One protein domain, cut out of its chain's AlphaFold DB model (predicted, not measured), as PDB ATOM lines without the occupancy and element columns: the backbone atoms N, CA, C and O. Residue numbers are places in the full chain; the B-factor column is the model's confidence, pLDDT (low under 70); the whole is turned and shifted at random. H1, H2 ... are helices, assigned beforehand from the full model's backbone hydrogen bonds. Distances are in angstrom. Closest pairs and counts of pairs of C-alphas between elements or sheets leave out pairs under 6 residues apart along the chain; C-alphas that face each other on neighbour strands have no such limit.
ATOM      1  N   TYR A   9       2.339  29.498 -22.518       86.69
ATOM      2  CA  TYR A   9       2.056  30.398 -23.638       86.69
ATOM      3  C   TYR A   9       0.666  30.134 -24.207       86.69
ATOM      4  O   TYR A   9       0.261  28.979 -24.348       86.69
ATOM      5  N   CYS A  10      -0.052  31.202 -24.564       87.94
ATOM      6  CA  CYS A  10      -1.348  31.079 -25.223       87.94
ATOM      7  C   CYS A  10      -1.218  30.259 -26.526       87.94
ATOM      8  O   CYS A  10      -0.374  30.603 -27.355       87.94
ATOM      9  N   PRO A  11      -2.080  29.253 -26.769       81.38
ATOM     10  CA  PRO A  11      -2.034  28.431 -27.984       81.38
ATOM     11  C   PRO A  11      -2.274  29.204 -29.287       81.38
ATOM     12  O   PRO A  11      -1.926  28.717 -30.354       81.38
ATOM     13  N   ILE A  12      -2.906  30.381 -29.218       86.12
ATOM     14  CA  ILE A  12      -3.355  31.123 -30.407       86.12
ATOM     15  C   ILE A  12      -2.363  32.223 -30.797       86.12
ATOM     16  O   ILE A  12      -2.101  32.423 -31.978       86.12
ATOM     17  N   CYS A  13      -1.813  32.954 -29.826       91.31
ATOM     18  CA  CYS A  13      -0.928  34.096 -30.096       91.31
ATOM     19  C   CYS A  13       0.421  34.032 -29.378       91.31
ATOM     20  O   CYS A  13       1.168  35.006 -29.411       91.31
ATOM     21  N   HIS A  14       0.714  32.931 -28.679       90.12
ATOM     22  CA  HIS A  14       1.957  32.718 -27.936       90.12
ATOM     23  C   HIS A  14       2.277  33.785 -26.879       90.12
ATOM     24  O   HIS A  14       3.414  33.890 -26.426       90.12
ATOM     25  N   LYS A  15       1.286  34.567 -26.429       91.12
ATOM     26  CA  LYS A  15       1.476  35.506 -25.321       91.12
ATOM     27  C   LYS A  15       1.695  34.740 -24.021       91.12
ATOM     28  O   LYS A  15       0.926  33.837 -23.691       91.12
ATOM     29  N   GLU A  16       2.726  35.141 -23.290       90.00
ATOM     30  CA  GLU A  16       3.077  34.578 -21.994       90.00
ATOM     31  C   GLU A  16       1.985  34.833 -20.950       90.00
ATOM     32  O   GLU A  16       1.476  35.951 -20.835       90.00
ATOM     33  N   GLN A  17       1.648  33.809 -20.169       89.56
ATOM     34  CA  GLN A  17       0.744  33.911 -19.032       89.56
ATOM     35  C   GLN A  17       1.288  33.095 -17.856       89.56
ATOM     36  O   GLN A  17       1.900  32.035 -18.014       89.56
ATOM     37  N   LYS A  18       1.048  33.597 -16.645       84.50
ATOM     38  CA  LYS A  18       1.639  33.033 -15.426       84.50
ATOM     39  C   LYS A  18       0.808  31.906 -14.822       84.50
ATOM     40  O   LYS A  18       1.358  31.091 -14.087       84.50
ATOM     41  N   GLN A  19      -0.503  31.901 -15.060       84.81
ATOM     42  CA  GLN A  19      -1.444  30.992 -14.411       84.81
ATOM     43  C   GLN A  19      -2.572  30.601 -15.379       84.81
ATOM     44  O   GLN A  19      -2.896  31.341 -16.305       84.81
ATOM     45  N   GLU A  20      -3.180  29.433 -15.171       85.88
ATOM     46  CA  GLU A  20      -4.139  28.843 -16.121       85.88
ATOM     47  C   GLU A  20      -5.396  29.695 -16.346       85.88
ATOM     48  O   GLU A  20      -5.877  29.848 -17.463       85.88
ATOM     49  N   PHE A  21      -5.926  30.305 -15.290       87.31
ATOM     50  CA  PHE A  21      -7.068  31.217 -15.399       87.31
ATOM     51  C   PHE A  21      -6.726  32.473 -16.209       87.31
ATOM     52  O   PHE A  21      -7.595  32.998 -16.905       87.31
ATOM     53  N   ASP A  22      -5.465  32.921 -16.183       86.94
ATOM     54  CA  ASP A  22      -5.022  34.063 -16.981       86.94
ATOM     55  C   ASP A  22      -4.996  33.673 -18.471       86.94
ATOM     56  O   ASP A  22      -5.310  34.503 -19.321       86.94
ATOM     57  N   HIS A  23      -4.736  32.396 -18.804       89.81
ATOM     58  CA  HIS A  23      -4.880  31.895 -20.181       89.81
ATOM     59  C   HIS A  23      -6.312  31.959 -20.663       89.81
ATOM     60  O   HIS A  23      -6.564  32.515 -21.729       89.81
ATOM     61  N   ILE A  24      -7.249  31.388 -19.908       88.56
ATOM     62  CA  ILE A  24      -8.647  31.334 -20.341       88.56
ATOM     63  C   ILE A  24      -9.194  32.764 -20.437       88.56
ATOM     64  O   ILE A  24      -9.806  33.119 -21.442       88.56
ATOM     65  N   ALA A  25      -8.893  33.632 -19.464       89.50
ATOM     66  CA  ALA A  25      -9.275  35.044 -19.511       89.50
ATOM     67  C   ALA A  25      -8.648  35.784 -20.709       89.50
ATOM     68  O   ALA A  25      -9.323  36.571 -21.384       89.50
ATOM     69  N   HIS A  26      -7.377  35.517 -21.024       92.81
ATOM     70  CA  HIS A  26      -6.720  36.061 -22.209       92.81
ATOM     71  C   HIS A  26      -7.387  35.576 -23.504       92.81
ATOM     72  O   HIS A  26      -7.694  36.395 -24.369       92.81
ATOM     73  N   ILE A  27      -7.674  34.276 -23.626       89.94
ATOM     74  CA  ILE A  27      -8.344  33.707 -24.801       89.94
ATOM     75  C   ILE A  27      -9.723  34.328 -24.987       89.94
ATOM     76  O   ILE A  27     -10.082  34.715 -26.096       89.94
ATOM     77  N   VAL A  28     -10.470  34.494 -23.899       89.81
ATOM     78  CA  VAL A  28     -11.816  35.057 -23.956       89.81
ATOM     79  C   VAL A  28     -11.819  36.527 -24.359       89.81
ATOM     80  O   VAL A  28     -12.657  36.950 -25.154       89.81
ATOM     81  N   SER A  29     -10.866  37.307 -23.852       91.12
ATOM     82  CA  SER A  29     -10.765  38.737 -24.162       91.12
ATOM     83  C   SER A  29     -10.178  39.016 -25.547       91.12
ATOM     84  O   SER A  29     -10.659  39.905 -26.249       91.12
ATOM     85  N   SER A  30      -9.143  38.271 -25.941       92.81
ATOM     86  CA  SER A  30      -8.304  38.578 -27.108       92.81
ATOM     87  C   SER A  30      -8.662  37.751 -28.345       92.81
ATOM     88  O   SER A  30      -8.448  38.212 -29.462       92.81
ATOM     89  N   HIS A  31      -9.261  36.567 -28.170       91.94
ATOM     90  CA  HIS A  31      -9.578  35.620 -29.247       91.94
ATOM     91  C   HIS A  31     -11.084  35.333 -29.293       91.94
ATOM     92  O   HIS A  31     -11.525  34.197 -29.107       91.94
ATOM     93  N   LYS A  32     -11.894  36.371 -29.557       89.62
ATOM     94  CA  LYS A  32     -13.374  36.300 -29.568       89.62
ATOM     95  C   LYS A  32     -13.946  35.242 -30.524       89.62
ATOM     96  O   LYS A  32     -15.034  34.727 -30.295       89.62
ATOM     97  N   SER A  33     -13.219  34.910 -31.589       88.94
ATOM     98  CA  SER A  33     -13.593  33.877 -32.563       88.94
ATOM     99  C   SER A  33     -13.180  32.456 -32.154       88.94
ATOM    100  O   SER A  33     -13.527  31.499 -32.852       88.94
ATOM    101  N   SER A  34     -12.455  32.298 -31.040       87.94
ATOM    102  CA  SER A  34     -11.962  31.002 -30.574       87.94
ATOM    103  C   SER A  34     -13.099  30.048 -30.206       87.94
ATOM    104  O   SER A  34     -14.200  30.445 -29.813       87.94
ATOM    105  N   LYS A  35     -12.818  28.745 -30.302       83.25
ATOM    106  CA  LYS A  35     -13.779  27.691 -29.944       83.25
ATOM    107  C   LYS A  35     -14.181  27.745 -28.473       83.25
ATOM    108  O   LYS A  35     -15.339  27.496 -28.171       83.25
ATOM    109  N   ILE A  36     -13.255  28.136 -27.597       83.56
ATOM    110  CA  ILE A  36     -13.513  28.322 -26.164       83.56
ATOM    111  C   ILE A  36     -14.570  29.405 -25.950       83.56
ATOM    112  O   ILE A  36     -15.532  29.174 -25.230       83.56
ATOM    113  N   VAL A  37     -14.452  30.553 -26.628       85.69
ATOM    114  CA  VAL A  37     -15.451  31.631 -26.525       85.69
ATOM    115  C   VAL A  37     -16.807  31.185 -27.059       85.69
ATOM    116  O   VAL A  37     -17.823  31.401 -26.404       85.69
ATOM    117  N   LYS A  38     -16.838  30.497 -28.208       85.81
ATOM    118  CA  LYS A  38     -18.086  29.931 -28.744       85.81
ATOM    119  C   LYS A  38     -18.726  28.938 -27.770       85.81
ATOM    120  O   LYS A  38     -19.940  28.962 -27.602       85.81
ATOM    121  N   ARG A  39     -17.926  28.095 -27.111       82.25
ATOM    122  CA  ARG A  39     -18.403  27.103 -26.139       82.25
ATOM    123  C   ARG A  39     -18.911  27.748 -24.855       82.25
ATOM    124  O   ARG A  39     -19.952  27.343 -24.360       82.25
ATOM    125  N   LEU A  40     -18.230  28.778 -24.359       81.75
ATOM    126  CA  LEU A  40     -18.708  29.582 -23.236       81.75
ATOM    127  C   LEU A  40     -20.061  30.222 -23.552       81.75
ATOM    128  O   LEU A  40     -20.990  30.087 -22.769       81.75
ATOM    129  N   ASN A  41     -20.209  30.816 -24.737       82.75
ATOM    130  CA  ASN A  41     -21.486  31.392 -25.158       82.75
ATOM    131  C   ASN A  41     -22.619  30.357 -25.234       82.75
ATOM    132  O   ASN A  41     -23.754  30.704 -24.938       82.75
ATOM    133  N   GLN A  42     -22.314  29.105 -25.591       82.25
ATOM    134  CA  GLN A  42     -23.284  28.003 -25.555       82.25
ATOM    135  C   GLN A  42     -23.644  27.582 -24.128       82.25
ATOM    136  O   GLN A  42     -24.803  27.311 -23.858       82.25
ATOM    137  N   LEU A  43     -22.661  27.502 -23.226       78.25
ATOM    138  CA  LEU A  43     -22.871  27.032 -21.851       78.25
ATOM    139  C   LEU A  43     -23.632  28.036 -20.980       78.25
ATOM    140  O   LEU A  43     -24.298  27.630 -20.037       78.25
ATOM    141  N   PHE A  44     -23.509  29.330 -21.275       75.75
ATOM    142  CA  PHE A  44     -24.106  30.399 -20.471       75.75
ATOM    143  C   PHE A  44     -25.210  31.175 -21.210       75.75
ATOM    144  O   PHE A  44     -25.631  32.210 -20.703       75.75
ATOM    145  N   GLU A  45     -25.659  30.693 -22.379       64.81
ATOM    146  CA  GLU A  45     -26.807  31.214 -23.153       64.81
ATOM    147  C   GLU A  45     -26.848  32.756 -23.263       64.81
ATOM    148  O   GLU A  45     -27.802  33.411 -22.853       64.81
ATOM    149  N   LEU A  46     -25.782  33.366 -23.791       57.47
ATOM    150  CA  LEU A  46     -25.629  34.833 -23.839       57.47
ATOM    151  C   LEU A  46     -25.976  35.445 -25.213       57.47
ATOM    152  O   LEU A  46     -25.744  34.806 -26.242       57.47
ATOM    153  N   PRO A  47     -26.468  36.705 -25.249       54.16
ATOM    154  CA  PRO A  47     -25.721  37.897 -24.814       54.16
ATOM    155  C   PRO A  47     -26.101  38.369 -23.391       54.16
ATOM    156  O   PRO A  47     -27.264  38.277 -23.011       54.16
ATOM    157  N   PRO A  48     -25.158  38.870 -22.562       59.94
ATOM    158  CA  PRO A  48     -25.443  39.133 -21.154       59.94
ATOM    159  C   PRO A  48     -26.154  40.471 -20.950       59.94
ATOM    160  O   PRO A  48     -26.023  41.399 -21.750       59.94
ATOM    161  N   PRO A  49     -26.688  40.651 -19.736       55.78
ATOM    162  CA  PRO A  49     -25.945  41.605 -18.927       55.78
ATOM    163  C   PRO A  49     -25.161  40.952 -17.791       55.78
ATOM    164  O   PRO A  49     -24.273  41.609 -17.256       55.78
ATOM    165  N   LYS A  50     -25.417  39.688 -17.407       71.88
ATOM    166  CA  LYS A  50     -24.808  39.150 -16.183       71.88
ATOM    167  C   LYS A  50     -24.613  37.621 -16.156       71.88
ATOM    168  O   LYS A  50     -25.587  36.882 -16.182       71.88
ATOM    169  N   CYS A  51     -23.369  37.159 -15.997       82.69
ATOM    170  CA  CYS A  51     -23.024  35.752 -15.730       82.69
ATOM    171  C   CYS A  51     -22.976  35.513 -14.214       82.69
ATOM    172  O   CYS A  51     -22.379  36.322 -13.504       82.69
ATOM    173  N   LYS A  52     -23.560  34.429 -13.694       86.75
ATOM    174  CA  LYS A  52     -23.464  34.067 -12.267       86.75
ATOM    175  C   LYS A  52     -22.447  32.948 -12.062       86.75
ATOM    176  O   LYS A  52     -22.358  32.041 -12.888       86.75
ATOM    177  N   CYS A  53     -21.681  33.009 -10.976       87.50
ATOM    178  CA  CYS A  53     -20.874  31.873 -10.547       87.50
ATOM    179  C   CYS A  53     -21.804  30.738 -10.085       87.50
ATOM    180  O   CYS A  53     -22.597  30.977  -9.181       87.50
ATOM    181  N   PRO A  54     -21.695  29.511 -10.624       81.12
ATOM    182  CA  PRO A  54     -22.563  28.399 -10.226       81.12
ATOM    183  C   PRO A  54     -22.284  27.875  -8.806       81.12
ATOM    184  O   PRO A  54     -22.999  27.002  -8.328       81.12
ATOM    185  N   VAL A  55     -21.225  28.363  -8.150       87.94
ATOM    186  CA  VAL A  55     -20.790  27.898  -6.825       87.94
ATOM    187  C   VAL A  55     -21.271  28.822  -5.712       87.94
ATOM    188  O   VAL A  55     -21.708  28.355  -4.667       87.94
ATOM    189  N   CYS A  56     -21.171  30.137  -5.917       93.06
ATOM    190  CA  CYS A  56     -21.475  31.137  -4.890       93.06
ATOM    191  C   CYS A  56     -22.494  32.197  -5.334       93.06
ATOM    192  O   CYS A  56     -22.694  33.181  -4.627       93.06
ATOM    193  N   ASP A  57     -23.087  32.040  -6.522       89.56
ATOM    194  CA  ASP A  57     -24.081  32.936  -7.129       89.56
ATOM    195  C   ASP A  57     -23.641  34.394  -7.348       89.56
ATOM    196  O   ASP A  57     -24.429  35.222  -7.823       89.56
ATOM    197  N   VAL A  58     -22.370  34.728  -7.088       92.38
ATOM    198  CA  VAL A  58     -21.834  36.069  -7.338       92.38
ATOM    199  C   VAL A  58     -21.917  36.384  -8.827       92.38
ATOM    200  O   VAL A  58     -21.575  35.578  -9.696       92.38
ATOM    201  N   GLN A  59     -22.403  37.586  -9.115       91.38
ATOM    202  CA  GLN A  59     -22.771  38.007 -10.449       91.38
ATOM    203  C   GLN A  59     -21.691  38.897 -11.073       91.38
ATOM    204  O   GLN A  59     -21.220  39.854 -10.462       91.38
ATOM    205  N   TYR A  60     -21.327  38.601 -12.317       90.00
ATOM    206  CA  TYR A  60     -20.254  39.250 -13.064       90.00
ATOM    207  C   TYR A  60     -20.767  39.814 -14.387       90.00
ATOM    208  O   TYR A  60     -21.572  39.191 -15.078       90.00
ATOM    209  N   SER A  61     -20.263  40.988 -14.769       86.25
ATOM    210  CA  SER A  61     -20.597  41.637 -16.044       86.25
ATOM    211  C   SER A  61     -19.829  41.061 -17.240       86.25
ATOM    212  O   SER A  61     -20.234  41.262 -18.382       86.25
ATOM    213  N   GLN A  62     -18.719  40.353 -16.999       85.88
ATOM    214  CA  GLN A  62     -17.839  39.812 -18.038       85.88
ATOM    215  C   GLN A  62     -17.330  38.412 -17.673       85.88
ATOM    216  O   GLN A  62     -17.031  38.129 -16.510       85.88
ATOM    217  N   TYR A  63     -17.138  37.554 -18.683       85.00
ATOM    218  CA  TYR A  63     -16.537  36.225 -18.511       85.00
ATOM    219  C   TYR A  63     -15.140  36.275 -17.899       85.00
ATOM    220  O   TYR A  63     -14.794  35.420 -17.097       85.00
ATOM    221  N   THR A  64     -14.331  37.269 -18.259       88.88
ATOM    222  CA  THR A  64     -12.979  37.453 -17.710       88.88
ATOM    223  C   THR A  64     -13.005  37.604 -16.191       88.88
ATOM    224  O   THR A  64     -12.161  37.028 -15.503       88.88
ATOM    225  N   SER A  65     -14.000  38.320 -15.660       90.75
ATOM    226  CA  SER A  65     -14.220  38.473 -14.222       90.75
ATOM    227  C   SER A  65     -14.701  37.174 -13.575       90.75
ATOM    228  O   SER A  65     -14.170  36.802 -12.533       90.75
ATOM    229  N   LEU A  66     -15.625  36.445 -14.216       89.88
ATOM    230  CA  LEU A  66     -16.076  35.128 -13.747       89.88
ATOM    231  C   LEU A  66     -14.923  34.107 -13.710       89.88
ATOM    232  O   LEU A  66     -14.705  33.443 -12.701       89.88
ATOM    233  N   ILE A  67     -14.133  34.019 -14.783       90.12
ATOM    234  CA  ILE A  67     -12.959  33.139 -14.889       90.12
ATOM    235  C   ILE A  67     -11.917  33.497 -13.827       90.12
ATOM    236  O   ILE A  67     -11.354  32.616 -13.184       90.12
ATOM    237  N   SER A  68     -11.678  34.790 -13.601       89.44
ATOM    238  CA  SER A  68     -10.758  35.242 -12.551       89.44
ATOM    239  C   SER A  68     -11.273  34.923 -11.149       89.44
ATOM    240  O   SER A  68     -10.473  34.684 -10.248       89.44
ATOM    241  N   HIS A  69     -12.592  34.904 -10.954       92.56
ATOM    242  CA  HIS A  69     -13.215  34.556  -9.684       92.56
ATOM    243  C   HIS A  69     -13.067  33.068  -9.332       92.56
ATOM    244  O   HIS A  69     -12.902  32.749  -8.155       92.56
ATOM    245  N   PHE A  70     -13.004  32.166 -10.318       90.69
ATOM    246  CA  PHE A  70     -12.763  30.734 -10.080       90.69
ATOM    247  C   PHE A  70     -11.443  30.422  -9.347       90.69
ATOM    248  O   PHE A  70     -11.278  29.315  -8.844       90.69
ATOM    249  N   LYS A  71     -10.533  31.394  -9.174       88.19
ATOM    250  CA  LYS A  71      -9.399  31.281  -8.234       88.19
ATOM    251  C   LYS A  71      -9.840  30.955  -6.800       88.19
ATOM    252  O   LYS A  71      -9.080  30.328  -6.069       88.19
ATOM    253  N   ASN A  72     -11.054  31.355  -6.418       92.56
ATOM    254  CA  ASN A  72     -11.653  31.067  -5.113       92.56
ATOM    255  C   ASN A  72     -12.358  29.694  -5.060       92.56
ATOM    256  O   ASN A  72     -12.775  29.272  -3.986       92.56
ATOM    257  N   HIS A  73     -12.475  29.002  -6.199       90.81
ATOM    258  CA  HIS A  73     -13.190  27.733  -6.379       90.81
ATOM    259  C   HIS A  73     -12.322  26.737  -7.177       90.81
ATOM    260  O   HIS A  73     -12.642  26.399  -8.319       90.81
ATOM    261  N   PRO A  74     -11.162  26.304  -6.639       83.81
ATOM    262  CA  PRO A  74     -10.156  25.565  -7.407       83.81
ATOM    263  C   PRO A  74     -10.633  24.185  -7.877       83.81
ATOM    264  O   PRO A  74     -10.168  23.703  -8.908       83.81
ATOM    265  N   ARG A  75     -11.556  23.553  -7.141       83.38
ATOM    266  CA  ARG A  75     -12.132  22.257  -7.513       83.38
ATOM    267  C   ARG A  75     -13.088  22.417  -8.690       83.38
ATOM    268  O   ARG A  75     -12.959  21.727  -9.689       83.38
ATOM    269  N   GLU A  76     -13.990  23.381  -8.600       88.44
ATOM    270  CA  GLU A  76     -15.014  23.652  -9.605       88.44
ATOM    271  C   GLU A  76     -14.405  24.273 -10.869       88.44
ATOM    272  O   GLU A  76     -14.914  24.085 -11.972       88.44
ATOM    273  N   PHE A  77     -13.262  24.953 -10.735       86.38
ATOM    274  CA  PHE A  77     -12.476  25.410 -11.877       86.38
ATOM    275  C   PHE A  77     -12.002  24.249 -12.760       86.38
ATOM    276  O   PHE A  77     -11.968  24.392 -13.981       86.38
ATOM    277  N   PHE A  78     -11.656  23.097 -12.176       82.62
ATOM    278  CA  PHE A  78     -11.278  21.914 -12.953       82.62
ATOM    279  C   PHE A  78     -12.445  21.415 -13.813       82.62
ATOM    280  O   PHE A  78     -12.282  21.216 -15.017       82.62
ATOM    281  N   ASP A  79     -13.636  21.299 -13.226       79.94
ATOM    282  CA  ASP A  79     -14.836  20.873 -13.950       79.94
ATOM    283  C   ASP A  79     -15.212  21.882 -15.045       79.94
ATOM    284  O   ASP A  79     -15.504  21.504 -16.181       79.94
ATOM    285  N   PHE A  80     -15.104  23.178 -14.741       83.38
ATOM    286  CA  PHE A  80     -15.292  24.254 -15.712       83.38
ATOM    287  C   PHE A  80     -14.319  24.141 -16.897       83.38
ATOM    288  O   PHE A  80     -14.755  24.218 -18.047       83.38
ATOM    289  N   LYS A  81     -13.021  23.896 -16.647       86.69
ATOM    290  CA  LYS A  81     -12.009  23.666 -17.697       86.69
ATOM    291  C   LYS A  81     -12.396  22.510 -18.618       86.69
ATOM    292  O   LYS A  81     -12.334  22.651 -19.841       86.69
ATOM    293  N   MET A  82     -12.848  21.399 -18.040       80.50
ATOM    294  CA  MET A  82     -13.285  20.228 -18.800       80.50
ATOM    295  C   MET A  82     -14.505  20.536 -19.674       80.50
ATOM    296  O   MET A  82     -14.536  20.151 -20.843       80.50
ATOM    297  N   GLN A  83     -15.483  21.283 -19.155       78.81
ATOM    298  CA  GLN A  83     -16.692  21.654 -19.902       78.81
ATOM    299  C   GLN A  83     -16.404  22.552 -21.114       78.81
ATOM    300  O   GLN A  83     -17.046  22.411 -22.163       78.81
ATOM    301  N   ILE A  84     -15.424  23.451 -20.998       82.00
ATOM    302  CA  ILE A  84     -14.996  24.323 -22.103       82.00
ATOM    303  C   ILE A  84     -13.944  23.672 -23.014       82.00
ATOM    304  O   ILE A  84     -13.554  24.279 -24.013       82.00
ATOM    305  N   GLY A  85     -13.499  22.450 -22.693       79.50
ATOM    306  CA  GLY A  85     -12.496  21.703 -23.454       79.50
ATOM    307  C   GLY A  85     -11.099  22.329 -23.406       79.50
ATOM    308  O   GLY A  85     -10.409  22.340 -24.425       79.50
TER     309      GLY A  85
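AT A GLANCE: This is residues 9 to 85 of the 400 residues of an uncharacterized protein of Tritrichomonas foetus (UniProt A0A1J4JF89). H1 and H3 lie side by side, running opposite ways; H2 turns off at a corner after H1, and H4 folds back after H3. Residues 9 to 19 and the long link 44 to 62 lie at opposite ends of the longest axis. The 77 printed residues have four named helices, H1 H2 H3 H4, and no named strand: all helix, compact, radius of gyration of the C-alphas 11.9 A, spans 33 by 26 by 20 A.

HOW THE PARTS SIT: H1, residues 20 to 30, touches H3, residues 63 to 72, at a shallow tilt of 8 degrees; their closest C-alphas, Ala 25 and Thr 64, are 4.8 A apart. H2, residues 35 to 43, touches H1 only at the corner, about perpendicular at 86 degrees. H4, residues 74 to 83, only just touches H3, only at the corner, with 3 pairs of C-alphas within 8 A. Every O i to N i+4 pair is within hydrogen-bond range in H1 and H2, 4 of 6 in H3 and in H4.

IN THESE COORDINATES: H1 spans 15.3 A from C-alpha 20 at (-4.139, 28.843, -16.121), H2 12.2 A, H3 15.2 A, and H4 14.6 A to C-alpha 83 at (-16.692, 21.654, -19.902).

THE WHOLE: The printed part has no cut; residues 45 to 49 are under pLDDT 70.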